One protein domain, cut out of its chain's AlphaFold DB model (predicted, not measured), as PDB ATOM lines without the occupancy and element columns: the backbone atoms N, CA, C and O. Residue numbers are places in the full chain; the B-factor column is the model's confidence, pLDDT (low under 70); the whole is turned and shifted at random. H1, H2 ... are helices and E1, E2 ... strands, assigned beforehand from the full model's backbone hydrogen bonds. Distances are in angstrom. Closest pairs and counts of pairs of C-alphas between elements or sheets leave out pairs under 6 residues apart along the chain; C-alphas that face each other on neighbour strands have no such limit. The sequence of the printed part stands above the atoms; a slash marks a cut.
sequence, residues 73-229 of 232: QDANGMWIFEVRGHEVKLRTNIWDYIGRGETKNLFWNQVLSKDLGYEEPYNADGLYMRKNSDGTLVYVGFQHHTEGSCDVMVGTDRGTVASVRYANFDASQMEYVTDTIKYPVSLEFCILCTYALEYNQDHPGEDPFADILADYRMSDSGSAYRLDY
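AT A GLANCE: This is residues 73 to 229 of the 232 residues of an uncharacterized protein of Sharpea azabuensis (UniProt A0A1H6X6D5). Two sheets, E5 E6 E7 and E8 E9 E11, meet side by side at E7 and E8 to make a broad wall over one side of the long helix H3, which lies in the middle. The hairpin E1 E2 covers another side of H3, the small sheet E3 E4 E10 is at its first end, and H2 packs over E5. The printed part has 157 residues, with elements in the order E1 E2 H1 E3 E4 H2 E5 E6 E7 E8 E9 E10 H3 E11; the class is mixed, helices and strands. E5 E6 E7 and E1 E2 are antiparallel, E8 E9 E11 and E3 E4 E10 mixed. It is compact, with a radius of gyration of the C-alphas of 14.7 A and spans of 39 by 37 by 34 A.

IN THESE COORDINATES: E8 is residues 149 to 156, 22.4 A long, E9 159 to 167, 24.9 A, and E11 224 to 228, ending at C-alpha 228 (-18.213, -3.753, 46.570). E5 is 118 to 122, E6 126 to 131, 16.1 A, and E7 137 to 141. H3 is 187 to 202, 23.5 A, from C-alpha 187 (-28.656, -15.104, 43.404). E1 is 79 to 83, from C-alpha 79 (-42.539, -13.164, 46.849), E2 86 to 90, H1 94 to 97, E3 98 to 100, E4 105 to 107, H2 109 to 115 and E10 176 to 178.

HOW THE PARTS SIT: E8 and E9, a hairpin, are antiparallel, with N 152 and O 164 at 2.7 A; E9 and E11 are parallel, with N 165 and O 225 at 2.7 A. E5 E6 E7 is a meander, each strand the antiparallel neighbour of the one before, with N 122 and O 128 at 2.9 A and N 129 and O 138 at 2.8 A. The closest C-alphas of E7 and E8, Leu 137 and Thr 156, are 4.6 A apart. H2 and H3 are on the same face of the sheet E5 E6 E7, two layers, at heights of 8.1 A and 10.1 A over the sheet. H3 is also on the sheet E8 E9 E11, over E8. The closest C-alphas of E2 and H3, those of Leu 90 and Tyr 195, are 6.2 A apart; E1 and E2, a hairpin, are antiparallel, with N 81 and O 88 within hydrogen-bond range at 2.9 A. H1 only just touches H3, with 3 pairs of C-alphas within 8 A, the closest Ile 94 and Ile 191 at 6.7 A. In E3 E4 E10, N 99 and O 106, and N 107 and O 177, are each 2.8 A apart. Every O i to N i+4 pair is within hydrogen-bond range in H2, 10 of 12 in H3; H1 is too short for one.

THE WHOLE: The C-alphas of Ala 75 and Thr 146, the two farthest apart, are 45.0 A apart. The printed part has no cut; the link from H3 to E11, residues 203 to 223, is long. Mean pLDDT of the printed part is 70.3, and residues 119 to 172, 205 and 207 to 229 are under 70.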
ATOM      1  N   GLN A  73     -44.187 -15.526  50.678       96.50
ATOM      2  CA  GLN A  73     -45.126 -14.585  50.081       96.50
ATOM      3  C   GLN A  73     -45.717 -13.659  51.144       96.50
ATOM      4  O   GLN A  73     -46.024 -14.097  52.256       96.50
ATOM      5  N   ASP A  74     -45.915 -12.391  50.787       95.31
ATOM      6  CA  ASP A  74     -46.710 -11.465  51.589       95.31
ATOM      7  C   ASP A  74     -48.222 -11.726  51.441       95.31
ATOM      8  O   ASP A  74     -48.670 -12.606  50.700       95.31
ATOM      9  N   ALA A  75     -49.039 -10.946  52.154       95.56
ATOM     10  CA  ALA A  75     -50.499 -11.076  52.128       95.56
ATOM     11  C   ALA A  75     -51.129 -10.840  50.738       95.56
ATOM     12  O   ALA A  75     -52.274 -11.236  50.519       95.56
ATOM     13  N   ASN A  76     -50.398 -10.216  49.808       95.75
ATOM     14  CA  ASN A  76     -50.833  -9.966  48.435       95.75
ATOM     15  C   ASN A  76     -50.328 -11.042  47.458       95.75
ATOM     16  O   ASN A  76     -50.591 -10.943  46.260       95.75
ATOM     17  N   GLY A  77     -49.614 -12.062  47.945       96.25
ATOM     18  CA  GLY A  77     -49.027 -13.113  47.115       96.25
ATOM     19  C   GLY A  77     -47.707 -12.719  46.445       96.25
ATOM     20  O   GLY A  77     -47.253 -13.441  45.559       96.25
ATOM     21  N   MET A  78     -47.082 -11.607  46.847       97.12
ATOM     22  CA  MET A  78     -45.777 -11.193  46.324       97.12
ATOM     23  C   MET A  78     -44.666 -11.949  47.047       97.12
ATOM     24  O   MET A  78     -44.634 -11.960  48.275       97.12
ATOM     25  N   TRP A  79     -43.743 -12.547  46.305       97.69
ATOM     26  CA  TRP A  79     -42.539 -13.164  46.849       97.69
ATOM     27  C   TRP A  79     -41.590 -12.101  47.388       97.69
ATOM     28  O   TRP A  79     -41.280 -11.133  46.695       97.69
ATOM     29  N   ILE A  80     -41.132 -12.296  48.619       96.38
ATOM     30  CA  ILE A  80     -40.257 -11.369  49.328       96.38
ATOM     31  C   ILE A  80     -38.827 -11.909  49.308       96.38
ATOM     32  O   ILE A  80     -38.570 -13.036  49.739       96.38
ATOM     33  N   PHE A  81     -37.908 -11.074  48.841       95.06
ATOM     34  CA  PHE A  81     -36.467 -11.294  48.842       95.06
ATOM     35  C   PHE A  81     -35.764 -10.148  49.568       95.06
ATOM     36  O   PHE A  81     -36.331  -9.072  49.736       95.06
ATOM     37  N   GLU A  82     -34.515 -10.358  49.962       92.00
ATOM     38  CA  GLU A  82     -33.650  -9.317  50.511       92.00
ATOM     39  C   GLU A  82     -32.401  -9.148  49.651       92.00
ATOM     40  O   GLU A  82     -31.670 -10.103  49.377       92.00
ATOM     41  N   VAL A  83     -32.122  -7.917  49.243       85.31
ATOM     42  CA  VAL A  83     -30.894  -7.551  48.541       85.31
ATOM     43  C   VAL A  83     -30.236  -6.423  49.319       85.31
ATOM     44  O   VAL A  83     -30.784  -5.334  49.415       85.31
ATOM     45  N   ARG A  84     -29.065  -6.687  49.913       78.06
ATOM     46  CA  ARG A  84     -28.308  -5.698  50.711       78.06
ATOM     47  C   ARG A  84     -29.114  -5.050  51.848       78.06
ATOM     48  O   ARG A  84     -28.869  -3.904  52.191       78.06
ATOM     49  N   GLY A  85     -30.039  -5.790  52.457       83.31
ATOM     50  CA  GLY A  85     -30.920  -5.267  53.505       83.31
ATOM     51  C   GLY A  85     -32.171  -4.553  52.983       83.31
ATOM     52  O   GLY A  85     -33.000  -4.142  53.791       83.31
ATOM     53  N   HIS A  86     -32.345  -4.448  51.661       84.06
ATOM     54  CA  HIS A  86     -33.579  -3.966  51.040       84.06
ATOM     55  C   HIS A  86     -34.534  -5.112  50.776       84.06
ATOM     56  O   HIS A  86     -34.161  -6.114  50.165       84.06
ATOM     57  N   GLU A  87     -35.785  -4.925  51.177       91.56
ATOM     58  CA  GLU A  87     -36.874  -5.808  50.792       91.56
ATOM     59  C   GLU A  87     -37.205  -5.611  49.303       91.56
ATOM     60  O   GLU A  87     -37.557  -4.516  48.868       91.56
ATOM     61  N   VAL A  88     -37.114  -6.686  48.520       90.88
ATOM     62  CA  VAL A  88     -37.462  -6.726  47.096       90.88
ATOM     63  C   VAL A  88     -38.673  -7.634  46.918       90.88
ATOM     64  O   VAL A  88     -38.622  -8.821  47.242       90.88
ATOM     65  N   LYS A  89     -39.767  -7.085  46.383       94.25
ATOM     66  CA  LYS A  89     -41.018  -7.818  46.156       94.25
ATOM     67  C   LYS A  89     -41.202  -8.163  44.688       94.25
ATOM     68  O   LYS A  89     -41.167  -7.270  43.847       94.25
ATOM     69  N   LEU A  90     -41.463  -9.437  44.409       95.25
ATOM     70  CA  LEU A  90     -41.645  -9.974  43.061       95.25
ATOM     71  C   LEU A  90     -42.990 -10.692  42.925       95.25
ATOM     72  O   LEU A  90     -43.414 -11.419  43.822       95.25
ATOM     73  N   ARG A  91     -43.656 -10.543  41.782       96.44
ATOM     74  CA  ARG A  91     -44.791 -11.399  41.391       96.44
ATOM     75  C   ARG A  91     -44.297 -12.806  41.066       96.44
ATOM     76  O   ARG A  91     -44.993 -13.788  41.318       96.44
ATOM     77  N   THR A  92     -43.086 -12.891  40.531       96.31
ATOM     78  CA  THR A  92     -42.445 -14.119  40.083       96.31
ATOM     79  C   THR A  92     -41.593 -14.747  41.176       96.31
ATOM     80  O   THR A  92     -40.743 -14.099  41.789       96.31
ATOM     81  N   ASN A  93     -41.762 -16.054  41.372       96.00
ATOM     82  CA  ASN A  93     -40.810 -16.837  42.140       96.00
ATOM     83  C   ASN A  93     -39.568 -17.113  41.283       96.00
ATOM     84  O   ASN A  93     -39.625 -17.896  40.335       96.00
ATOM     85  N   ILE A  94     -38.425 -16.522  41.633       94.06
ATOM     86  CA  ILE A  94     -37.176 -16.721  40.877       94.06
ATOM     87  C   ILE A  94     -36.759 -18.197  40.796       94.06
ATOM     88  O   ILE A  94     -36.098 -18.597  39.841       94.06
ATOM     89  N   TRP A  95     -37.146 -19.015  41.783       95.62
ATOM     90  CA  TRP A  95     -36.787 -20.432  41.839       95.62
ATOM     91  C   TRP A  95     -37.466 -21.266  40.754       95.62
ATOM     92  O   TRP A  95     -36.916 -22.292  40.362       95.62
ATOM     93  N   ASP A  96     -38.585 -20.796  40.196       96.19
ATOM     94  CA  ASP A  96     -39.231 -21.432  39.039       96.19
ATOM     95  C   ASP A  96     -38.382 -21.278  37.761       96.19
ATOM     96  O   ASP A  96     -38.507 -22.056  36.814       96.19
ATOM     97  N   TYR A  97     -37.458 -20.314  37.769       93.62
ATOM     98  CA  TYR A  97     -36.530 -20.007  36.684       93.62
ATOM     99  C   TYR A  97     -35.088 -20.410  37.006       93.62
ATOM    100  O   TYR A  97     -34.173 -20.108  36.238       93.62
ATOM    101  N   ILE A  98     -34.868 -21.117  38.118       93.38
ATOM    102  CA  ILE A  98     -33.573 -21.689  38.483       93.38
ATOM    103  C   ILE A  98     -33.646 -23.209  38.342       93.38
ATOM    104  O   ILE A  98     -34.322 -23.916  39.086       93.38
ATOM    105  N   GLY A  99     -32.892 -23.722  37.379       89.19
ATOM    106  CA  GLY A  99     -32.807 -25.137  37.062       89.19
ATOM    107  C   GLY A  99     -31.497 -25.780  37.483       89.19
ATOM    108  O   GLY A  99     -30.488 -25.125  37.744       89.19
ATOM    109  N   ARG A 100     -31.473 -27.111  37.451       86.81
ATOM    110  CA  ARG A 100     -30.231 -27.874  37.583       86.81
ATOM    111  C   ARG A 100     -29.552 -28.000  36.220       86.81
ATOM    112  O   ARG A 100     -30.146 -28.541  35.291       86.81
ATOM    113  N   GLY A 101     -28.310 -27.538  36.109       78.38
ATOM    114  CA  GLY A 101     -27.431 -27.864  34.984       78.38
ATOM    115  C   GLY A 101     -26.445 -28.979  35.338       78.38
ATOM    116  O   GLY A 101     -26.400 -29.453  36.473       78.38
ATOM    117  N   GLU A 102     -25.651 -29.408  34.357       77.31
ATOM    118  CA  GLU A 102     -24.687 -30.506  34.524       77.31
ATOM    119  C   GLU A 102     -23.547 -30.156  35.494       77.31
ATOM    120  O   GLU A 102     -23.133 -30.990  36.294       77.31
ATOM    121  N   THR A 103     -23.053 -28.917  35.434       77.19
ATOM    122  CA  THR A 103     -21.890 -28.446  36.208       77.19
ATOM    123  C   THR A 103     -22.228 -27.322  37.184       77.19
ATOM    124  O   THR A 103     -21.593 -27.201  38.228       77.19
ATOM    125  N   LYS A 104     -23.234 -26.508  36.856       79.44
ATOM    126  CA  LYS A 104     -23.763 -25.414  37.675       79.44
ATOM    127  C   LYS A 104     -25.273 -25.327  37.501       79.44
ATOM    128  O   LYS A 104     -25.806 -25.791  36.493       79.44
ATOM    129  N   ASN A 105     -25.955 -24.720  38.464       89.31
ATOM    130  CA  ASN A 105     -27.371 -24.408  38.314       89.31
ATOM    131  C   ASN A 105     -27.557 -23.377  37.193       89.31
ATOM    132  O   ASN A 105     -26.713 -22.504  36.993       89.31
ATOM    133  N   LEU A 106     -28.635 -23.512  36.429       90.38
ATOM    134  CA  LEU A 106     -28.968 -22.634  35.316       90.38
ATOM    135  C   LEU A 106     -29.970 -21.589  35.783       90.38
ATOM    136  O   LEU A 106     -30.960 -21.944  36.410       90.38
ATOM    137  N   PHE A 107     -29.748 -20.333  35.426       89.56
ATOM    138  CA  PHE A 107     -30.785 -19.312  35.456       89.56
ATOM    139  C   PHE A 107     -31.404 -19.230  34.057       89.56
ATOM    140  O   PHE A 107     -30.714 -18.885  33.097       89.56
ATOM    141  N   TRP A 108     -32.679 -19.598  33.929       88.62
ATOM    142  CA  TRP A 108     -33.440 -19.602  32.676       88.62
ATOM    143  C   TRP A 108     -33.985 -18.217  32.346       88.62
ATOM    144  O   TRP A 108     -35.192 -17.995  32.220       88.62
ATOM    145  N   ASN A 109     -33.070 -17.263  32.225       81.75
ATOM    146  CA  ASN A 109     -33.383 -15.866  32.001       81.75
ATOM    147  C   ASN A 109     -34.198 -15.636  30.722       81.75
ATOM    148  O   ASN A 109     -35.086 -14.788  30.736       81.75
ATOM    149  N   GLN A 110     -33.981 -16.397  29.643       80.56
ATOM    150  CA  GLN A 110     -34.805 -16.259  28.433       80.56
ATOM    151  C   GLN A 110     -36.256 -16.699  28.645       80.56
ATOM    152  O   GLN A 110     -37.174 -16.094  28.093       80.56
ATOM    153  N   VAL A 111     -36.467 -17.754  29.434       87.25
ATOM    154  CA  VAL A 111     -37.812 -18.256  29.734       87.25
ATOM    155  C   VAL A 111     -38.551 -17.242  30.604       87.25
ATOM    156  O   VAL A 111     -39.653 -16.842  30.245       87.25
ATOM    157  N   LEU A 112     -37.892 -16.735  31.655       88.31
ATOM    158  CA  LEU A 112     -38.409 -15.658  32.507       88.31
ATOM    159  C   LEU A 112     -38.853 -14.450  31.681       88.31
ATOM    160  O   LEU A 112     -39.977 -13.972  31.789       88.31
ATOM    161  N   SER A 113     -37.961 -13.993  30.808       80.31
ATOM    162  CA  SER A 113     -38.180 -12.848  29.927       80.31
ATOM    163  C   SER A 113     -39.446 -12.987  29.089       80.31
ATOM    164  O   SER A 113     -40.269 -12.075  29.003       80.31
ATOM    165  N   LYS A 114     -39.596 -14.158  28.474       83.62
ATOM    166  CA  LYS A 114     -40.712 -14.470  27.592       83.62
ATOM    167  C   LYS A 114     -42.028 -14.572  28.357       83.62
ATOM    168  O   LYS A 114     -43.037 -14.059  27.879       83.62
ATOM    169  N   ASP A 115     -42.016 -15.199  29.529       89.62
ATOM    170  CA  ASP A 115     -43.203 -15.329  30.381       89.62
ATOM    171  C   ASP A 115     -43.680 -13.963  30.899       89.62
ATOM    172  O   ASP A 115     -44.881 -13.732  31.026       89.62
ATOM    173  N   LEU A 116     -42.751 -13.018  31.089       85.44
ATOM    174  CA  LEU A 116     -43.039 -11.614  31.397       85.44
ATOM    175  C   LEU A 116     -43.422 -10.766  30.161       85.44
ATOM    176  O   LEU A 116     -43.616  -9.556  30.279       85.44
ATOM    177  N   GLY A 117     -43.569 -11.369  28.976       83.00
ATOM    178  CA  GLY A 117     -44.108 -10.708  27.781       83.00
ATOM    179  C   GLY A 117     -43.104  -9.900  26.952       83.00
ATOM    180  O   GLY A 117     -43.512  -9.052  26.158       83.00
ATOM    181  N   TYR A 118     -41.806 -10.150  27.111       77.81
ATOM    182  CA  TYR A 118     -40.760  -9.539  26.289       77.81
ATOM    183  C   TYR A 118     -40.404 -10.452  25.104       77.81
ATOM    184  O   TYR A 118     -40.329 -11.672  25.264       77.81
ATOM    185  N   GLU A 119     -40.194  -9.893  23.904       66.12
ATOM    186  CA  GLU A 119     -40.141 -10.720  22.676       66.12
ATOM    187  C   GLU A 119     -38.745 -11.092  22.172       66.12
ATOM    188  O   GLU A 119     -38.636 -12.095  21.471       66.12
ATOM    189  N   GLU A 120     -37.673 -10.382  22.528       61.06
ATOM    190  CA  GLU A 120     -36.346 -10.701  21.980       61.06
ATOM    191  C   GLU A 120     -35.216 -10.424  22.976       61.06
ATOM    192  O   GLU A 120     -35.117  -9.288  23.434       61.06
ATOM    193  N   PRO A 121     -34.346 -11.414  23.272       54.84
ATOM    194  CA  PRO A 121     -33.020 -11.184  23.824       54.84
ATOM    195  C   PRO A 121     -32.105 -10.653  22.709       54.84
ATOM    196  O   PRO A 121     -31.685 -11.410  21.834       54.84
ATOM    197  N   TYR A 122     -31.795  -9.358  22.704       46.84
ATOM    198  CA  TYR A 122     -30.731  -8.825  21.844       46.84
ATOM    199  C   TYR A 122     -29.363  -9.184  22.467       46.84
ATOM    200  O   TYR A 122     -29.202  -9.111  23.669       46.84
ATOM    201  N   ASN A 123     -28.387  -9.579  21.650       50.38
ATOM    202  CA  ASN A 123     -26.939  -9.685  21.916       50.38
ATOM    203  C   ASN A 123     -26.338 -10.670  22.952       50.38
ATOM    204  O   ASN A 123     -26.917 -11.092  23.941       50.38
ATOM    205  N   ALA A 124     -25.079 -11.019  22.653       46.72
ATOM    206  CA  ALA A 124     -24.258 -12.075  23.248       46.72
ATOM    207  C   ALA A 124     -23.567 -11.712  24.578       46.72
ATOM    208  O   ALA A 124     -22.897 -12.563  25.155       46.72
ATOM    209  N   ASP A 125     -23.736 -10.482  25.066       48.97
ATOM    210  CA  ASP A 125     -23.052  -9.996  26.271       48.97
ATOM    211  C   ASP A 125     -24.026  -9.738  27.436       48.97
ATOM    212  O   ASP A 125     -23.608  -9.470  28.552       48.97
ATOM    213  N   GLY A 126     -25.345  -9.862  27.241       53.56
ATOM    214  CA  GLY A 126     -26.322  -9.597  28.298       53.56
ATOM    215  C   GLY A 126     -27.770  -9.855  27.888       53.56
ATOM    216  O   GLY A 126     -28.025 -10.161  26.730       53.56
ATOM    217  N   LEU A 127     -28.732  -9.720  28.809       54.81
ATOM    218  CA  LEU A 127     -30.145  -9.690  28.427       54.81
ATOM    219  C   LEU A 127     -30.485  -8.290  27.937       54.81
ATOM    220  O   LEU A 127     -30.412  -7.327  28.686       54.81
ATOM    221  N   TYR A 128     -30.878  -8.164  26.684       56.50
ATOM    222  CA  TYR A 128     -31.538  -6.969  26.178       56.50
ATOM    223  C   TYR A 128     -32.958  -7.381  25.863       56.50
ATOM    224  O   TYR A 128     -33.126  -8.285  25.058       56.50
ATOM    225  N   MET A 129     -33.968  -6.771  26.460       59.34
ATOM    226  CA  MET A 129     -35.339  -7.228  26.289       59.34
ATOM    227  C   MET A 129     -36.226  -6.101  25.804       59.34
ATOM    228  O   MET A 129     -36.311  -5.044  26.417       59.34
ATOM    229  N   ARG A 130     -36.915  -6.328  24.691       52.34
ATOM    230  CA  ARG A 130     -37.855  -5.359  24.128       52.34
ATOM    231  C   ARG A 130     -39.283  -5.673  24.564       52.34
ATOM    232  O   ARG A 130     -39.757  -6.794  24.364       52.34
ATOM    233  N   LYS A 131     -39.975  -4.676  25.120       56.25
ATOM    234  CA  LYS A 131     -41.414  -4.716  25.405       56.25
ATOM    235  C   LYS A 131     -42.179  -4.145  24.206       56.25
ATOM    236  O   LYS A 131     -41.979  -2.998  23.804       56.25
ATOM    237  N   ASN A 132     -43.055  -4.945  23.599       51.75
ATOM    238  CA  ASN A 132     -43.682  -4.590  22.312       51.75
ATOM    239  C   ASN A 132     -44.851  -3.624  22.431       51.75
ATOM    240  O   ASN A 132     -45.188  -2.957  21.457       51.75
ATOM    241  N   SER A 133     -45.471  -3.536  23.607       56.38
ATOM    242  CA  SER A 133     -46.676  -2.727  23.802       56.38
ATOM    243  C   SER A 133     -46.425  -1.222  23.679       56.38
ATOM    244  O   SER A 133     -47.323  -0.487  23.279       56.38
ATOM    245  N   ASP A 134     -45.224  -0.758  24.017       59.09
ATOM    246  CA  ASP A 134     -44.861   0.665  24.080       59.09
ATOM    247  C   ASP A 134     -43.503   0.986  23.424       59.09
ATOM    248  O   ASP A 134     -43.146   2.159  23.282       59.09
ATOM    249  N   GLY A 135     -42.768  -0.035  22.968       56.12
ATOM    250  CA  GLY A 135     -41.437   0.118  22.389       56.12
ATOM    251  C   GLY A 135     -40.347   0.382  23.426       56.12
ATOM    252  O   GLY A 135     -39.247   0.776  23.038       56.12
ATOM    253  N   THR A 136     -40.636   0.178  24.713       58.25
ATOM    254  CA  THR A 136     -39.655   0.269  25.794       58.25
ATOM    255  C   THR A 136     -38.646  -0.868  25.658       58.25
ATOM    256  O   THR A 136     -39.004  -2.046  25.638       58.25
ATOM    257  N   LEU A 137     -37.368  -0.514  25.548       58.22
ATOM    258  CA  LEU A 137     -36.274  -1.458  25.740       58.22
ATOM    259  C   LEU A 137     -35.985  -1.532  27.243       58.22
ATOM    260  O   LEU A 137     -36.028  -0.513  27.914       58.22
ATOM    261  N   VAL A 138     -35.751  -2.716  27.786       58.97
ATOM    262  CA  VAL A 138     -35.213  -2.916  29.132       58.97
ATOM    263  C   VAL A 138     -33.966  -3.748  28.944       58.97
ATOM    264  O   VAL A 138     -34.021  -4.915  28.564       58.97
ATOM    265  N   TYR A 139     -32.817  -3.132  29.146       60.19
ATOM    266  CA  TYR A 139     -31.572  -3.879  29.210       60.19
ATOM    267  C   TYR A 139     -31.379  -4.435  30.632       60.19
ATOM    268  O   TYR A 139     -31.825  -3.818  31.579       60.19
ATOM    269  N   VAL A 140     -30.812  -5.627  30.786       58.31
ATOM    270  CA  VAL A 140     -30.346  -6.236  32.046       58.31
ATOM    271  C   VAL A 140     -29.156  -7.131  31.702       58.31
ATOM    272  O   VAL A 140     -29.236  -8.358  31.700       58.31
ATOM    273  N   GLY A 141     -28.043  -6.549  31.280       54.91
ATOM    274  CA  GLY A 141     -26.941  -7.354  30.751       54.91
ATOM    275  C   GLY A 141     -25.704  -7.424  31.613       54.91
ATOM    276  O   GLY A 141     -25.721  -7.039  32.768       54.91
ATOM    277  N   PHE A 142     -24.635  -7.959  31.034       53.47
ATOM    278  CA  PHE A 142     -23.289  -7.805  31.545       53.47
ATOM    279  C   PHE A 142     -22.536  -6.929  30.539       53.47
ATOM    280  O   PHE A 142     -22.638  -7.107  29.328       53.47
ATOM    281  N   GLN A 143     -21.742  -5.971  30.999       51.97
ATOM    282  CA  GLN A 143     -20.568  -5.580  30.222       51.97
ATOM    283  C   GLN A 143     -19.351  -6.163  30.905       51.97
ATOM    284  O   GLN A 143     -19.017  -5.788  32.029       51.97
ATOM    285  N   HIS A 144     -18.708  -7.115  30.229       47.16
ATOM    286  CA  HIS A 144     -17.374  -7.545  30.605       47.16
ATOM    287  C   HIS A 144     -16.416  -6.399  30.279       47.16
ATOM    288  O   HIS A 144     -15.966  -6.238  29.142       47.16
ATOM    289  N   HIS A 145     -16.105  -5.584  31.280       50.44
ATOM    290  CA  HIS A 145     -14.982  -4.668  31.166       50.44
ATOM    291  C   HIS A 145     -13.689  -5.467  31.330       50.44
ATOM    292  O   HIS A 145     -13.631  -6.437  32.083       50.44
ATOM    293  N   THR A 146     -12.632  -5.064  30.625       45.62
ATOM    294  CA  THR A 146     -11.318  -5.733  30.579       45.62
ATOM    295  C   THR A 146     -10.573  -5.833  31.924       45.62
ATOM    296  O   THR A 146      -9.407  -6.208  31.941       45.62
ATOM    297  N   GLU A 147     -11.224  -5.567  33.058       42.91
ATOM    298  CA  GLU A 147     -10.639  -5.564  34.403       42.91
ATOM    299  C   GLU A 147     -11.595  -6.155  35.461       42.91
ATOM    300  O   GLU A 147     -11.902  -5.527  36.470       42.91
ATOM    301  N   GLY A 148     -12.084  -7.382  35.247       44.94
ATOM    302  CA  GLY A 148     -12.714  -8.176  36.316       44.94
ATOM    303  C   GLY A 148     -13.996  -7.580  36.912       44.94
ATOM    304  O   GLY A 148     -14.308  -7.852  38.074       44.94
ATOM    305  N   SER A 149     -14.722  -6.770  36.133       48.28
ATOM    306  CA  SER A 149     -16.013  -6.202  36.516       48.28
ATOM    307  C   SER A 149     -17.107  -6.539  35.508       48.28
ATOM    308  O   SER A 149     -16.845  -6.818  34.338       48.28
ATOM    309  N   CYS A 150     -18.345  -6.546  35.989       48.12
ATOM    310  CA  CYS A 150     -19.530  -6.953  35.243       48.12
ATOM    311  C   CYS A 150     -20.651  -5.946  35.495       48.12
ATOM    312  O   CYS A 150     -21.052  -5.809  36.643       48.12
ATOM    313  N   ASP A 151     -21.149  -5.259  34.466       52.91
ATOM    314  CA  ASP A 151     -22.168  -4.207  34.637       52.91
ATOM    315  C   ASP A 151     -23.578  -4.701  34.299       52.91
ATOM    316  O   ASP A 151     -23.830  -5.040  33.148       52.91
ATOM    317  N   VAL A 152     -24.495  -4.662  35.269       51.78
ATOM    318  CA  VAL A 152     -25.947  -4.837  35.105       51.78
ATOM    319  C   VAL A 152     -26.572  -3.521  34.725       51.78
ATOM    320  O   VAL A 152     -26.975  -2.778  35.603       51.78
ATOM    321  N   MET A 153     -26.636  -3.189  33.444       53.66
ATOM    322  CA  MET A 153     -27.335  -1.963  33.046       53.66
ATOM    323  C   MET A 153     -28.849  -2.227  32.954       53.66
ATOM    324  O   MET A 153     -29.243  -3.307  32.543       53.66
ATOM    325  N   VAL A 154     -29.672  -1.258  33.336       53.19
ATOM    326  CA  VAL A 154     -31.118  -1.167  33.151       53.19
ATOM    327  C   VAL A 154     -31.420   0.137  32.486       53.19
ATOM    328  O   VAL A 154     -31.050   1.178  32.997       53.19
ATOM    329  N   GLY A 155     -32.089   0.101  31.345       53.44
ATOM    330  CA  GLY A 155     -32.505   1.337  30.721       53.44
ATOM    331  C   GLY A 155     -33.363   1.145  29.502       53.44
ATOM    332  O   GLY A 155     -33.458   0.038  28.966       53.44
ATOM    333  N   THR A 156     -33.952   2.266  29.096       52.72
ATOM    334  CA  THR A 156     -34.851   2.362  27.953       52.72
ATOM    335  C   THR A 156     -34.226   3.145  26.811       52.72
ATOM    336  O   THR A 156     -33.506   4.117  27.033       52.72
ATOM    337  N   ASP A 157     -34.566   2.784  25.568       49.06
ATOM    338  CA  ASP A 157     -34.182   3.535  24.358       49.06
ATOM    339  C   ASP A 157     -34.673   5.003  24.382       49.06
ATOM    340  O   ASP A 157     -34.289   5.808  23.532       49.06
ATOM    341  N   ARG A 158     -35.529   5.371  25.351       46.44
ATOM    342  CA  ARG A 158     -36.076   6.719  25.555       46.44
ATOM    343  C   ARG A 158     -35.533   7.458  26.783       46.44
ATOM    344  O   ARG A 158     -35.947   8.594  27.001       46.44
ATOM    345  N   GLY A 159     -34.575   6.893  27.519       50.31
ATOM    346  CA  GLY A 159     -33.864   7.600  28.588       50.31
ATOM    347  C   GLY A 159     -33.807   6.854  29.920       50.31
ATOM    348  O   GLY A 159     -34.688   6.062  30.245       50.31
ATOM    349  N   THR A 160     -32.732   7.176  30.646       49.50
ATOM    350  CA  THR A 160     -32.188   6.594  31.884       49.50
ATOM    351  C   THR A 160     -31.658   5.172  31.716       49.50
ATOM    352  O   THR A 160     -32.412   4.220  31.556       49.50
ATOM    353  N   VAL A 161     -30.326   5.058  31.733       52.09
ATOM    354  CA  VAL A 161     -29.602   3.798  31.916       52.09
ATOM    355  C   VAL A 161     -28.992   3.842  33.316       52.09
ATOM    356  O   VAL A 161     -28.128   4.676  33.566       52.09
ATOM    357  N   ALA A 162     -29.447   2.987  34.220       49.81
ATOM    358  CA  ALA A 162     -28.871   2.754  35.538       49.81
ATOM    359  C   ALA A 162     -28.073   1.457  35.492       49.81
ATOM    360  O   ALA A 162     -28.621   0.444  35.080       49.81
ATOM    361  N   SER A 163     -26.792   1.447  35.868       54.06
ATOM    362  CA  SER A 163     -26.019   0.200  35.870       54.06
ATOM    363  C   SER A 163     -25.461  -0.217  37.217       54.06
ATOM    364  O   SER A 163     -25.046   0.622  37.999       54.06
ATOM    365  N   VAL A 164     -25.424  -1.522  37.490       53.41
ATOM    366  CA  VAL A 164     -24.811  -2.123  38.680       53.41
ATOM    367  C   VAL A 164     -23.566  -2.890  38.269       53.41
ATOM    368  O   VAL A 164     -23.627  -4.013  37.784       53.41
ATOM    369  N   ARG A 165     -22.404  -2.293  38.471       57.50
ATOM    370  CA  ARG A 165     -21.100  -2.917  38.298       57.50
ATOM    371  C   ARG A 165     -20.769  -3.809  39.485       57.50
ATOM    372  O   ARG A 165     -20.490  -3.314  40.571       57.50
ATOM    373  N   TYR A 166     -20.673  -5.113  39.276       55.00
ATOM    374  CA  TYR A 166     -19.950  -6.006  40.178       55.00
ATOM    375  C   TYR A 166     -18.466  -5.658  40.114       55.00
ATOM    376  O   TYR A 166     -17.807  -5.953  39.117       55.00
ATOM    377  N   ALA A 167     -17.939  -5.011  41.151       48.62
ATOM    378  CA  ALA A 167     -16.504  -4.863  41.319       48.62
ATOM    379  C   ALA A 167     -15.955  -6.023  42.145       48.62
ATOM    380  O   ALA A 167     -16.632  -6.533  43.034       48.62
ATOM    381  N   ASN A 168     -14.707  -6.409  41.872       49.66
ATOM    382  CA  ASN A 168     -14.047  -7.529  42.541       49.66
ATOM    383  C   ASN A 168     -14.874  -8.813  42.406       49.66
ATOM    384  O   ASN A 168     -15.386  -9.322  43.400       49.66
ATOM    385  N   PHE A 169     -15.026  -9.292  41.166       57.41
ATOM    386  CA  PHE A 169     -15.701 -10.544  40.813       57.41
ATOM    387  C   PHE A 169     -15.362 -11.680  41.800       57.41
ATOM    388  O   PHE A 169     -14.344 -12.360  41.665       57.41
ATOM    389  N   ASP A 170     -16.212 -11.882  42.810       62.09
ATOM    390  CA  ASP A 170     -16.089 -12.993  43.745       62.09
ATOM    391  C   ASP A 170     -16.814 -14.196  43.151       62.09
ATOM    392  O   ASP A 170     -18.033 -14.360  43.263       62.09
ATOM    393  N   ALA A 171     -16.036 -15.061  42.505       65.75
ATOM    394  CA  ALA A 171     -16.540 -16.282  41.899       65.75
ATOM    395  C   ALA A 171     -17.250 -17.212  42.904       65.75
ATOM    396  O   ALA A 171     -18.025 -18.068  42.470       65.75
ATOM    397  N   SER A 172     -17.024 -17.056  44.219       69.50
ATOM    398  CA  SER A 172     -17.693 -17.860  45.249       69.50
ATOM    399  C   SER A 172     -19.186 -17.547  45.384       69.50
ATOM    400  O   SER A 172     -19.955 -18.428  45.761       69.50
ATOM    401  N   GLN A 173     -19.611 -16.336  45.010       72.44
ATOM    402  CA  GLN A 173     -21.018 -15.913  45.009       72.44
ATOM    403  C   GLN A 173     -21.744 -16.280  43.704       72.44
ATOM    404  O   GLN A 173     -22.965 -16.148  43.605       72.44
ATOM    405  N   MET A 174     -21.006 -16.743  42.689       78.19
ATOM    406  CA  MET A 174     -21.523 -17.056  41.353       78.19
ATOM    407  C   MET A 174     -21.991 -18.514  41.270       78.19
ATOM    408  O   MET A 174     -21.367 -19.381  40.633       78.19
ATOM    409  N   GLU A 175     -23.094 -18.770  41.974       85.19
ATOM    410  CA  GLU A 175     -23.734 -20.081  42.137       85.19
ATOM    411  C   GLU A 175     -24.433 -20.585  40.855       85.19
ATOM    412  O   GLU A 175     -24.606 -21.797  40.685       85.19
ATOM    413  N   TYR A 176     -24.802 -19.685  39.937       86.94
ATOM    414  CA  TYR A 176     -25.602 -19.994  38.746       86.94
ATOM    415  C   TYR A 176     -24.864 -19.627  37.460       86.94
ATOM    416  O   TYR A 176     -23.852 -18.925  37.480       86.94
ATOM    417  N   VAL A 177     -25.375 -20.096  36.321       85.56
ATOM    418  CA  VAL A 177     -24.996 -19.598  34.996       85.56
ATOM    419  C   VAL A 177     -26.232 -19.285  34.162       85.56
ATOM    420  O   VAL A 177     -27.208 -20.032  34.204       85.56
ATOM    421  N   THR A 178     -26.192 -18.217  33.367       80.56
ATOM    422  CA  THR A 178     -27.276 -17.896  32.419       80.56
ATOM    423  C   THR A 178     -27.478 -19.038  31.423       80.56
ATOM    424  O   THR A 178     -26.498 -19.652  30.981       80.56
ATOM    425  N   ASP A 179     -28.708 -19.294  30.994       77.19
ATOM    426  CA  ASP A 179     -29.018 -20.368  30.046       77.19
ATOM    427  C   ASP A 179     -28.388 -20.175  28.655       77.19
ATOM    428  O   ASP A 179     -28.104 -21.165  27.973       77.19
ATOM    429  N   THR A 180     -28.082 -18.931  28.301       71.50
ATOM    430  CA  THR A 180     -27.754 -18.481  26.949       71.50
ATOM    431  C   THR A 180     -26.259 -18.481  26.677       71.50
ATOM    432  O   THR A 180     -25.768 -19.231  25.837       71.50
ATOM    433  N   ILE A 181     -25.524 -17.669  27.432       70.38
ATOM    434  CA  ILE A 181     -24.087 -17.421  27.238       70.38
ATOM    435  C   ILE A 181     -23.235 -18.116  28.306       70.38
ATOM    436  O   ILE A 181     -22.017 -17.979  28.333       70.38
ATOM    437  N   LYS A 182     -23.887 -18.891  29.188       77.38
ATOM    438  CA  LYS A 182     -23.282 -19.607  30.324       77.38
ATOM    439  C   LYS A 182     -22.440 -18.709  31.236       77.38
ATOM    440  O   LYS A 182     -21.496 -19.180  31.869       77.38
ATOM    441  N   TYR A 183     -22.809 -17.433  31.334       77.25
ATOM    442  CA  TYR A 183     -22.107 -16.478  32.174       77.25
ATOM    443  C   TYR A 183     -22.404 -16.751  33.653       77.25
ATOM    444  O   TYR A 183     -23.577 -16.958  33.975       77.25
ATOM    445  N   PRO A 184     -21.401 -16.788  34.550       78.94
ATOM    446  CA  PRO A 184     -21.632 -16.980  35.978       78.94
ATOM    447  C   PRO A 184     -22.387 -15.803  36.601       78.94
ATOM    448  O   PRO A 184     -22.003 -14.656  36.391       78.94
ATOM    449  N   VAL A 185     -23.425 -16.094  37.387       78.56
ATOM    450  CA  VAL A 185     -24.270 -15.086  38.048       78.56
ATOM    451  C   VAL A 185     -24.584 -15.477  39.494       78.56
ATOM    452  O   VAL A 185     -24.582 -16.661  39.846       78.56
ATOM    453  N   SER A 186     -24.845 -14.477  40.336       83.56
ATOM    454  CA  SER A 186     -25.230 -14.655  41.739       83.56
ATOM    455  C   SER A 186     -26.749 -14.725  41.908       83.56
ATOM    456  O   SER A 186     -27.503 -14.371  41.004       83.56
ATOM    457  N   LEU A 187     -27.221 -15.149  43.086       87.50
ATOM    458  CA  LEU A 187     -28.656 -15.104  43.404       87.50
ATOM    459  C   LEU A 187     -29.189 -13.663  43.412       87.50
ATOM    460  O   LEU A 187     -30.279 -13.403  42.912       87.50
ATOM    461  N   GLU A 188     -28.388 -12.729  43.935       85.06
ATOM    462  CA  GLU A 188     -28.669 -11.287  43.945       85.06
ATOM    463  C   GLU A 188     -28.913 -10.767  42.521       85.06
ATOM    464  O   GLU A 188     -29.875 -10.044  42.286       85.06
ATOM    465  N   PHE A 189     -28.109 -11.218  41.550       80.62
ATOM    466  CA  PHE A 189     -28.324 -10.897  40.140       80.62
ATOM    467  C   PHE A 189     -29.674 -11.414  39.629       80.62
ATOM    468  O   PHE A 189     -30.419 -10.666  39.003       80.62
ATOM    469  N   CYS A 190     -30.008 -12.682  39.898       86.44
ATOM    470  CA  CYS A 190     -31.279 -13.267  39.460       86.44
ATOM    471  C   CYS A 190     -32.484 -12.484  40.016       86.44
ATOM    472  O   CYS A 190     -33.446 -12.231  39.285       86.44
ATOM    473  N   ILE A 191     -32.411 -12.061  41.285       89.12
ATOM    474  CA  ILE A 191     -33.438 -11.242  41.947       89.12
ATOM    475  C   ILE A 191     -33.556  -9.876  41.269       89.12
ATOM    476  O   ILE A 191     -34.642  -9.516  40.819       89.12
ATOM    477  N   LEU A 192     -32.448  -9.138  41.149       82.56
ATOM    478  CA  LEU A 192     -32.436  -7.793  40.561       82.56
ATOM    479  C   LEU A 192     -32.887  -7.807  39.098       82.56
ATOM    480  O   LEU A 192     -33.637  -6.931  38.675       82.56
ATOM    481  N   CYS A 193     -32.488  -8.828  38.339       80.81
ATOM    482  CA  CYS A 193     -32.945  -9.019  36.970       80.81
ATOM    483  C   CYS A 193     -34.462  -9.185  36.912       80.81
ATOM    484  O   CYS A 193     -35.123  -8.502  36.139       80.81
ATOM    485  N   THR A 194     -35.025 -10.061  37.742       87.19
ATOM    486  CA  THR A 194     -36.477 -10.283  37.781       87.19
ATOM    487  C   THR A 194     -37.214  -9.013  38.204       87.19
ATOM    488  O   THR A 194     -38.187  -8.620  37.563       87.19
ATOM    489  N   TYR A 195     -36.699  -8.323  39.224       86.62
ATOM    490  CA  TYR A 195     -37.257  -7.071  39.721       86.62
ATOM    491  C   TYR A 195     -37.309  -5.985  38.648       86.62
ATOM    492  O   TYR A 195     -38.364  -5.394  38.434       86.62
ATOM    493  N   ALA A 196     -36.211  -5.762  37.923       77.62
ATOM    494  CA  ALA A 196     -36.167  -4.766  36.855       77.62
ATOM    495  C   ALA A 196     -37.213  -5.037  35.769       77.62
ATOM    496  O   ALA A 196     -37.859  -4.107  35.285       77.62
ATOM    497  N   LEU A 197     -37.390  -6.307  35.398       79.94
ATOM    498  CA  LEU A 197     -38.343  -6.708  34.369       79.94
ATOM    499  C   LEU A 197     -39.790  -6.507  34.798       79.94
ATOM    500  O   LEU A 197     -40.592  -6.054  33.985       79.94
ATOM    501  N   GLU A 198     -40.126  -6.818  36.046       86.19
ATOM    502  CA  GLU A 198     -41.473  -6.597  36.571       86.19
ATOM    503  C   GLU A 198     -41.752  -5.120  36.839       86.19
ATOM    504  O   GLU A 198     -42.798  -4.615  36.446       86.19
ATOM    505  N   TYR A 199     -40.811  -4.400  37.449       82.50
ATOM    506  CA  TYR A 199     -40.982  -2.987  37.770       82.50
ATOM    507  C   TYR A 199     -41.231  -2.147  36.511       82.50
ATOM    508  O   TYR A 199     -42.150  -1.330  36.487       82.50
ATOM    509  N   ASN A 200     -40.489  -2.407  35.427       75.62
ATOM    510  CA  ASN A 200     -40.686  -1.733  34.138       75.62
ATOM    511  C   ASN A 200     -42.031  -2.062  33.463       75.62
ATOM    512  O   ASN A 200     -42.445  -1.370  32.526       75.62
ATOM    513  N   GLN A 201     -42.740  -3.115  33.887       77.31
ATOM    514  CA  GLN A 201     -44.096  -3.345  33.388       77.31
ATOM    515  C   GLN A 201     -45.053  -2.257  33.875       77.31
ATOM    516  O   GLN A 201     -45.903  -1.833  33.086       77.31
ATOM    517  N   ASP A 202     -44.862  -1.799  35.114       81.81
ATOM    518  CA  ASP A 202     -45.731  -0.847  35.807       81.81
ATOM    519  C   ASP A 202     -45.228   0.603  35.722       81.81
ATOM    520  O   ASP A 202     -46.037   1.525  35.633       81.81
ATOM    521  N   HIS A 203     -43.907   0.800  35.699       75.62
ATOM    522  CA  HIS A 203     -43.248   2.111  35.768       75.62
ATOM    523  C   HIS A 203     -42.281   2.306  34.584       75.62
ATOM    524  O   HIS A 203     -41.060   2.343  34.755       75.62
ATOM    525  N   PRO A 204     -42.788   2.367  33.339       70.94
ATOM    526  CA  PRO A 204     -41.928   2.484  32.167       70.94
ATOM    527  C   PRO A 204     -41.132   3.800  32.185       70.94
ATOM    528  O   PRO A 204     -41.713   4.884  32.225       70.94
ATOM    529  N   GLY A 205     -39.802   3.702  32.084       63.34
ATOM    530  CA  GLY A 205     -38.892   4.856  32.032       63.34
ATOM    531  C   GLY A 205     -38.431   5.388  33.394       63.34
ATOM    532  O   GLY A 205     -37.661   6.348  33.434       63.34
ATOM    533  N   GLU A 206     -38.869   4.768  34.489       70.50
ATOM    534  CA  GLU A 206     -38.334   5.013  35.829       70.50
ATOM    535  C   GLU A 206     -37.142   4.084  36.106       70.50
ATOM    536  O   GLU A 206     -37.041   2.994  35.540       70.50
ATOM    537  N   ASP A 207     -36.213   4.526  36.957       67.38
ATOM    538  CA  ASP A 207     -35.111   3.681  37.419       67.38
ATOM    539  C   ASP A 207     -35.631   2.762  38.537       67.38
ATOM    540  O   ASP A 207     -35.881   3.260  39.640       67.38
ATOM    541  N   PRO A 208     -35.790   1.442  38.294       65.31
ATOM    542  CA  PRO A 208     -36.321   0.522  39.297       65.31
ATOM    543  C   PRO A 208     -35.485   0.508  40.563       65.31
ATOM    544  O   PRO A 208     -35.990   0.213  41.641       65.31
ATOM    545  N   PHE A 209     -34.198   0.801  40.448       68.00
ATOM    546  CA  PHE A 209     -33.283   0.570  41.532       68.00
ATOM    547  C   PHE A 209     -32.782   1.856  42.182       68.00
ATOM    548  O   PHE A 209     -31.815   1.783  42.926       68.00
ATOM    549  N   ALA A 210     -33.402   3.017  41.956       66.06
ATOM    550  CA  ALA A 210     -32.924   4.276  42.538       66.06
ATOM    551  C   ALA A 210     -32.675   4.180  44.064       66.06
ATOM    552  O   ALA A 210     -31.652   4.662  44.553       66.06
ATOM    553  N   ASP A 211     -33.557   3.480  44.788       65.50
ATOM    554  CA  ASP A 211     -33.447   3.266  46.237       65.50
ATOM    555  C   ASP A 211     -32.519   2.095  46.604       65.50
ATOM    556  O   ASP A 211     -31.709   2.206  47.522       65.50
ATOM    557  N   ILE A 212     -32.585   0.988  45.855       66.94
ATOM    558  CA  ILE A 212     -31.760  -0.209  46.096       66.94
ATOM    559  C   ILE A 212     -30.285   0.090  45.781       66.94
ATOM    560  O   ILE A 212     -29.394  -0.353  46.500       66.94
ATOM    561  N   LEU A 213     -30.009   0.874  44.733       60.94
ATOM    562  CA  LEU A 213     -28.666   1.230  44.271       60.94
ATOM    563  C   LEU A 213     -28.006   2.341  45.066       60.94
ATOM    564  O   LEU A 213     -26.790   2.476  44.968       60.94
ATOM    565  N   ALA A 214     -28.741   3.087  45.891       61.53
ATOM    566  CA  ALA A 214     -28.137   4.074  46.783       61.53
ATOM    567  C   ALA A 214     -27.087   3.444  47.725       61.53
ATOM    568  O   ALA A 214     -26.086   4.086  48.053       61.53
ATOM    569  N   ASP A 215     -27.269   2.171  48.085       62.25
ATOM    570  CA  ASP A 215     -26.333   1.406  48.918       62.25
ATOM    571  C   ASP A 215     -25.139   0.824  48.143       62.25
ATOM    572  O   ASP A 215     -24.194   0.284  48.727       62.25
ATOM    573  N   TYR A 216     -25.143   0.971  46.820       60.28
ATOM    574  CA  TYR A 216     -24.043   0.619  45.936       60.28
ATOM    575  C   TYR A 216     -23.270   1.898  45.593       60.28
ATOM    576  O   TYR A 216     -23.833   2.970  45.379       60.28
ATOM    577  N   ARG A 217     -21.937   1.836  45.551       56.22
ATOM    578  CA  ARG A 217     -21.131   3.054  45.379       56.22
ATOM    579  C   ARG A 217     -21.256   3.594  43.962       56.22
ATOM    580  O   ARG A 217     -20.905   2.898  43.024       56.22
ATOM    581  N   MET A 218     -21.651   4.846  43.776       50.47
ATOM    582  CA  MET A 218     -21.535   5.490  42.463       50.47
ATOM    583  C   MET A 218     -20.076   5.453  41.982       50.47
ATOM    584  O   MET A 218     -19.157   5.819  42.715       50.47
ATOM    585  N   SER A 219     -19.853   4.981  40.760       51.38
ATOM    586  CA  SER A 219     -18.569   5.112  40.080       51.38
ATOM    587  C   SER A 219     -18.377   6.559  39.623       51.38
ATOM    588  O   SER A 219     -19.322   7.216  39.182       51.38
ATOM    589  N   ASP A 220     -17.135   7.043  39.689       48.03
ATOM    590  CA  ASP A 220     -16.764   8.433  39.382       48.03
ATOM    591  C   ASP A 220     -17.104   8.881  37.940       48.03
ATOM    592  O   ASP A 220     -16.983  10.060  37.613       48.03
ATOM    593  N   SER A 221     -17.542   7.972  37.060       48.47
ATOM    594  CA  SER A 221     -17.852   8.242  35.650       48.47
ATOM    595  C   SER A 221     -19.335   8.489  35.326       48.47
ATOM    596  O   SER A 221     -19.657   8.700  34.160       48.47
ATOM    597  N   GLY A 222     -20.226   8.523  36.324       52.72
ATOM    598  CA  GLY A 222     -21.645   8.857  36.139       52.72
ATOM    599  C   GLY A 222     -22.505   7.684  35.645       52.72
ATOM    600  O   GLY A 222     -22.090   6.887  34.807       52.72
ATOM    601  N   SER A 223     -23.724   7.574  36.187       54.12
ATOM    602  CA  SER A 223     -24.779   6.567  35.906       54.12
ATOM    603  C   SER A 223     -24.501   5.087  36.231       54.12
ATOM    604  O   SER A 223     -25.405   4.264  36.096       54.12
ATOM    605  N   ALA A 224     -23.307   4.738  36.713       54.03
ATOM    606  CA  ALA A 224     -22.975   3.370  37.112       54.03
ATOM    607  C   ALA A 224     -22.710   3.269  38.619       54.03
ATOM    608  O   ALA A 224     -21.827   3.952  39.137       54.03
ATOM    609  N   TYR A 225     -23.442   2.393  39.297       57.44
ATOM    610  CA  TYR A 225     -23.307   1.996  40.696       57.44
ATOM    611  C   TYR A 225     -22.384   0.780  40.819       57.44
ATOM    612  O   TYR A 225     -22.291  -0.026  39.905       57.44
ATOM    613  N   ARG A 226     -21.676   0.630  41.936       52.59
ATOM    614  CA  ARG A 226     -20.616  -0.356  42.154       52.59
ATOM    615  C   ARG A 226     -20.927  -1.188  43.386       52.59
ATOM    616  O   ARG A 226     -21.073  -0.684  44.498       52.59
ATOM    617  N   LEU A 227     -20.975  -2.487  43.167       51.84
ATOM    618  CA  LEU A 227     -21.141  -3.514  44.169       51.84
ATOM    619  C   LEU A 227     -19.762  -3.903  44.680       51.84
ATOM    620  O   LEU A 227     -19.008  -4.602  44.006       51.84
ATOM    621  N   ASP A 228     -19.427  -3.387  45.858       50.72
ATOM    622  CA  ASP A 228     -18.213  -3.753  46.570       50.72
ATOM    623  C   ASP A 228     -18.529  -4.909  47.523       50.72
ATOM    624  O   ASP A 228     -19.294  -4.777  48.482       50.72
ATOM    625  N   TYR A 229     -17.933  -6.070  47.268       44.38
ATOM    626  CA  TYR A 229     -17.896  -7.129  48.267       44.38
ATOM    627  C   TYR A 229     -16.876  -6.754  49.349       44.38
ATOM    628  O   TYR A 229     -15.736  -6.416  49.012       44.38
TER     629      TYR A 229